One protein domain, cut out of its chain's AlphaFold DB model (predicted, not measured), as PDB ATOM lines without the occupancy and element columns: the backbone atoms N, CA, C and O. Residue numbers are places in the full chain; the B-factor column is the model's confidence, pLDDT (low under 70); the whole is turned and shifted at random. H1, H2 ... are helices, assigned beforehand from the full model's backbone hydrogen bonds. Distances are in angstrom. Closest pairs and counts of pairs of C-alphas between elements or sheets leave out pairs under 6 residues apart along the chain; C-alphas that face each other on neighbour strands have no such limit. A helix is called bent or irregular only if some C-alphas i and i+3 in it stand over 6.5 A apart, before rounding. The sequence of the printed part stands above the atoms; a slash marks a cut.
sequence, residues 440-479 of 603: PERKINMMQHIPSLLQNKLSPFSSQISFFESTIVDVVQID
ATOM      1  N   PRO A 440     -16.402 105.889  12.684       56.56
ATOM      2  CA  PRO A 440     -15.778 107.004  11.999       56.56
ATOM      3  C   PRO A 440     -14.261 106.787  12.071       56.56
ATOM      4  O   PRO A 440     -13.704 106.618  13.150       56.56
ATOM      5  N   GLU A 441     -13.614 106.714  10.910       65.75
ATOM      6  CA  GLU A 441     -12.154 106.792  10.756       65.75
ATOM      7  C   GLU A 441     -11.325 105.615  11.300       65.75
ATOM      8  O   GLU A 441     -10.489 105.748  12.193       65.75
ATOM      9  N   ARG A 442     -11.443 104.440  10.674       63.66
ATOM     10  CA  ARG A 442     -10.383 103.427  10.801       63.66
ATOM     11  C   ARG A 442      -9.257 103.709   9.822       63.66
ATOM     12  O   ARG A 442      -9.365 103.398   8.638       63.66
ATOM     13  N   LYS A 443      -8.153 104.244  10.340       73.19
ATOM     14  CA  LYS A 443      -6.866 104.240   9.640       73.19
ATOM     15  C   LYS A 443      -6.363 102.801   9.574       73.19
ATOM     16  O   LYS A 443      -6.276 102.108  10.586       73.19
ATOM     17  N   ILE A 444      -6.076 102.332   8.369       74.19
ATOM     18  CA  ILE A 444      -5.392 101.058   8.172       74.19
ATOM     19  C   ILE A 444      -3.951 101.278   8.613       74.19
ATOM     20  O   ILE A 444      -3.253 102.065   7.996       74.19
ATOM     21  N   ASN A 445      -3.514 100.579   9.656       79.94
ATOM     22  CA  ASN A 445      -2.117 100.587  10.080       79.94
ATOM     23  C   ASN A 445      -1.435  99.309   9.569       79.94
ATOM     24  O   ASN A 445      -1.273  98.347  10.324       79.94
ATOM     25  N   MET A 446      -1.020  99.265   8.295       80.50
ATOM     26  CA  MET A 446      -0.283  98.109   7.759       80.50
ATOM     27  C   MET A 446       1.029  97.888   8.519       80.50
ATOM     28  O   MET A 446       1.452  96.743   8.688       80.50
ATOM     29  N   MET A 447       1.645  98.954   9.046       83.44
ATOM     30  CA  MET A 447       2.888  98.843   9.818       83.44
ATOM     31  C   MET A 447       2.776  97.945  11.052       83.44
ATOM     32  O   MET A 447       3.766  97.309  11.414       83.44
ATOM     33  N   GLN A 448       1.599  97.845  11.677       84.06
ATOM     34  CA  GLN A 448       1.425  97.040  12.889       84.06
ATOM     35  C   GLN A 448       1.511  95.530  12.609       84.06
ATOM     36  O   GLN A 448       1.892  94.762  13.490       84.06
ATOM     37  N   HIS A 449       1.224  95.113  11.373       79.50
ATOM     38  CA  HIS A 449       1.267  93.712  10.949       79.50
ATOM     39  C   HIS A 449       2.630  93.286  10.391       79.50
ATOM     40  O   HIS A 449       2.890  92.093  10.218       79.50
ATOM     41  N   ILE A 450       3.535  94.235  10.134       84.25
ATOM     42  CA  ILE A 450       4.902  93.911   9.726       84.25
ATOM     43  C   ILE A 450       5.641  93.321  10.935       84.25
ATOM     44  O   ILE A 450       5.647  93.953  11.995       84.25
ATOM     45  N   PRO A 451       6.302  92.152  10.804       89.38
ATOM     46  CA  PRO A 451       7.092  91.571  11.884       89.38
ATOM     47  C   PRO A 451       8.067  92.601  12.461       89.38
ATOM     48  O   PRO A 451       8.752  93.293  11.709       89.38
ATOM     49  N   SER A 452       8.176  92.680  13.787       90.12
ATOM     50  CA  SER A 452       9.022  93.668  14.482       90.12
ATOM     51  C   SER A 452      10.481  93.677  13.998       90.12
ATOM     52  O   SER A 452      11.107  94.732  13.917       90.12
ATOM     53  N   LEU A 453      11.000  92.521  13.566       92.88
ATOM     54  CA  LEU A 453      12.325  92.373  12.944       92.88
ATOM     55  C   LEU A 453      12.518  93.237  11.682       92.88
ATOM     56  O   LEU A 453      13.638  93.640  11.366       92.88
ATOM     57  N   LEU A 454      11.439  93.503  10.947       90.88
ATOM     58  CA  LEU A 454      11.422  94.273   9.704       90.88
ATOM     59  C   LEU A 454      11.017  95.734   9.921       90.88
ATOM     60  O   LEU A 454      11.425  96.580   9.128       90.88
ATOM     61  N   GLN A 455      10.294  96.052  10.998       91.12
ATOM     62  CA  GLN A 455       9.830  97.417  11.278       91.12
ATOM     63  C   GLN A 455      10.988  98.421  11.338       91.12
ATOM     64  O   GLN A 455      10.935  99.458  10.682       91.12
ATOM     65  N   ASN A 456      12.088  98.076  12.014       92.31
ATOM     66  CA  ASN A 456      13.255  98.962  12.106       92.31
ATOM     67  C   ASN A 456      13.893  99.233  10.734       92.31
ATOM     68  O   ASN A 456      14.328 100.351  10.466       92.31
ATOM     69  N   LYS A 457      13.913  98.231   9.843       95.56
ATOM     70  CA  LYS A 457      14.467  98.369   8.486       95.56
ATOM     71  C   LYS A 457      13.542  99.123   7.534       95.56
ATOM     72  O   LYS A 457      14.033  99.750   6.602       95.56
ATOM     73  N   LEU A 458      12.232  99.052   7.759       92.75
ATOM     74  CA  LEU A 458      11.212  99.719   6.947       92.75
ATOM     75  C   LEU A 458      10.836 101.107   7.473       92.75
ATOM     76  O   LEU A 458      10.189 101.860   6.754       92.75
ATOM     77  N   SER A 459      11.296 101.485   8.669       92.19
ATOM     78  CA  SER A 459      11.104 102.826   9.235       92.19
ATOM     79  C   SER A 459      11.435 103.990   8.281       92.19
ATOM     80  O   SER A 459      10.641 104.937   8.254       92.19
ATOM     81  N   PRO A 460      12.484 103.938   7.422       96.25
ATOM     82  CA  PRO A 460      12.769 105.025   6.481       96.25
ATOM     83  C   PRO A 460      11.703 105.162   5.387       96.25
ATOM     84  O   PRO A 460      11.580 106.215   4.771       96.25
ATOM     85  N   PHE A 461      10.939 104.097   5.140       93.31
ATOM     86  CA  PHE A 461       9.890 104.026   4.125       93.31
ATOM     87  C   PHE A 461       8.494 104.274   4.699       93.31
ATOM     88  O   PHE A 461       7.518 104.200   3.959       93.31
ATOM     89  N   SER A 462       8.373 104.585   5.991       90.25
ATOM     90  CA  SER A 462       7.082 104.826   6.651       90.25
ATOM     91  C   SER A 462       6.221 105.871   5.929       90.25
ATOM     92  O   SER A 462       5.027 105.651   5.755       90.25
ATOM     93  N   SER A 463       6.827 106.951   5.422       90.94
ATOM     94  CA  SER A 463       6.129 107.988   4.643       90.94
ATOM     95  C   SER A 463       5.618 107.496   3.287       90.94
ATOM     96  O   SER A 463       4.570 107.929   2.819       90.94
ATOM     97  N   GLN A 464       6.341 106.576   2.645       93.62
ATOM     98  CA  GLN A 464       5.896 105.965   1.394       93.62
ATOM     99  C   GLN A 464       4.773 104.964   1.665       93.62
ATOM    100  O   GLN A 464       3.805 104.916   0.917       93.62
ATOM    101  N   ILE A 465       4.873 104.200   2.757       88.50
ATOM    102  CA  ILE A 465       3.855 103.226   3.159       88.50
ATOM    103  C   ILE A 465       2.528 103.928   3.464       88.50
ATOM    104  O   ILE A 465       1.502 103.481   2.962       88.50
ATOM    105  N   SER A 466       2.532 105.057   4.178       86.44
ATOM    106  CA  SER A 466       1.299 105.815   4.446       86.44
ATOM    107  C   SER A 466       0.689 106.439   3.180       86.44
ATOM    108  O   SER A 466      -0.535 106.487   3.021       86.44
ATOM    109  N   PHE A 467       1.523 106.865   2.224       90.81
ATOM    110  CA  PHE A 467       1.050 107.283   0.902       90.81
ATOM    111  C   PHE A 467       0.400 106.118   0.137       90.81
ATOM    112  O   PHE A 467      -0.661 106.280  -0.466       90.81
ATOM    113  N   PHE A 468       0.991 104.922   0.192       87.69
ATOM    114  CA  PHE A 468       0.386 103.721  -0.384       87.69
ATOM    115  C   PHE A 468      -0.924 103.346   0.315       87.69
ATOM    116  O   PHE A 468      -1.879 103.002  -0.373       87.69
ATOM    117  N   GLU A 469      -1.007 103.442   1.642       85.19
ATOM    118  CA  GLU A 469      -2.236 103.170   2.398       85.19
ATOM    119  C   GLU A 469      -3.377 104.092   1.960       85.19
ATOM    120  O   GLU A 469      -4.445 103.600   1.598       85.19
ATOM    121  N   SER A 470      -3.141 105.406   1.913       85.88
ATOM    122  CA  SER A 470      -4.149 106.372   1.444       85.88
ATOM    123  C   SER A 470      -4.545 106.131  -0.014       85.88
ATOM    124  O   SER A 470      -5.729 106.043  -0.324       85.88
ATOM    125  N   THR A 471      -3.569 105.901  -0.898       89.06
ATOM    126  CA  THR A 471      -3.842 105.624  -2.316       89.06
ATOM    127  C   THR A 471      -4.645 104.334  -2.504       89.06
ATOM    128  O   THR A 471      -5.550 104.283  -3.332       89.06
ATOM    129  N   ILE A 472      -4.345 103.275  -1.745       84.44
ATOM    130  CA  ILE A 472      -5.080 102.007  -1.825       84.44
ATOM    131  C   ILE A 472      -6.520 102.190  -1.347       84.44
ATOM    132  O   ILE A 472      -7.423 101.646  -1.976       84.44
ATOM    133  N   VAL A 473      -6.746 102.953  -0.275       82.75
ATOM    134  CA  VAL A 473      -8.097 103.256   0.222       82.75
ATOM    135  C   VAL A 473      -8.907 104.037  -0.810       82.75
ATOM    136  O   VAL A 473     -10.067 103.709  -1.042       82.75
ATOM    137  N   ASP A 474      -8.289 105.015  -1.472       84.25
ATOM    138  CA  ASP A 474      -8.972 105.846  -2.465       84.25
ATOM    139  C   ASP A 474      -9.266 105.082  -3.767       84.25
ATOM    140  O   ASP A 474     -10.319 105.260  -4.384       84.25
ATOM    141  N   VAL A 475      -8.345 104.213  -4.200       88.62
ATOM    142  CA  VAL A 475      -8.486 103.424  -5.436       88.62
ATOM    143  C   VAL A 475      -9.425 102.238  -5.240       88.62
ATOM    144  O   VAL A 475     -10.200 101.896  -6.137       88.62
ATOM    145  N   VAL A 476      -9.362 101.583  -4.082       86.50
ATOM    146  CA  VAL A 476     -10.194 100.427  -3.769       86.50
ATOM    147  C   VAL A 476     -11.388 100.922  -2.968       86.50
ATOM    148  O   VAL A 476     -11.387 100.886  -1.743       86.50
ATOM    149  N   GLN A 477     -12.443 101.337  -3.670       80.81
ATOM    150  CA  GLN A 477     -13.761 101.501  -3.058       80.81
ATOM    151  C   GLN A 477     -14.223 100.126  -2.557       80.81
ATOM    152  O   GLN A 477     -14.756  99.304  -3.304       80.81
ATOM    153  N   ILE A 478     -13.912  99.817  -1.297       78.69
ATOM    154  CA  ILE A 478     -14.363  98.591  -0.651       78.69
ATOM    155  C   ILE A 478     -15.817  98.830  -0.274       78.69
ATOM    156  O   ILE A 478     -16.108  99.369   0.790       78.69
ATOM    157  N   ASP A 479     -16.725  98.417  -1.155       80.62
ATOM    158  CA  ASP A 479     -18.138  98.342  -0.813       80.62
ATOM    159  C   ASP A 479     -18.283  97.486   0.447       80.62
ATOM    160  O   ASP A 479     -17.861  96.318   0.489       80.62
TER     161      ASP A 479
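Overview. This is residues 440 to 479 of the 603 residues of an uncharacterized protein of [Candida] inconspicua (UniProt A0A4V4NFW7). A long helix, H2, bent into an L, makes the closed end and one side of a sideways U; the opening stretch, residues 440 to 445, and the short helix H1 make the other side. Arm H2b runs along one side, the shorter arm H2a closes one end, and the last residues, 474 to 479, stick out at the other end. The printed part has 40 residues with two named helices, H1 then H2, and no named strand; its class is all helix. It is loose, with a radius of gyration of the C-alphas of 11.5 A, and spans 34 by 17 by 15 A.

Along the chain. H2, residues 452 to 475, was assigned as one helix by its hydrogen bonds, but it is bent: C-alphas 460 and 463 are 7.5 A apart. Its arm H2b, residues 463 to 475, measures 18.3 A from first to last C-alpha and ends at (-8.486, 103.424, -5.436). Its arm H2a, residues 452 to 460, measures 14.4 A and begins at (9.022, 93.668, 14.482); it is itself irregular, with C-alphas 457 and 460 7.2 A apart. H1, residues 446 to 449, measures 5.6 A, and C-alpha 446 is at (-0.283, 98.109, 7.759).

Arrangement. The lines of H2a and H2b stand about perpendicular, at 88 degrees. H1 and H2b are close but not clearly touching; their closest C-alphas, those of Met 446 and Glu 469, are 7.6 A apart. H1 and H2a are also close but not clearly touching, with the closest C-alphas, of Met 447 and Gln 455, 7.2 A apart. In H2b every O i to N i+4 pair is within hydrogen-bond range; in H2a 2 of 5 are, beside 3 of 6 O i to N i+3 pairs, and H1 is too short for an O i to N i+4 pair.

Size, cuts and confidence. The two C-alphas farthest apart, those of Leu 453 and Asp 479, are 34.0 A apart. The printed part has no cut, and the link from H1 to H2 is tight, with 2 residues. Mean pLDDT of the printed part is 84.9; residues 440 to 442 are under 70.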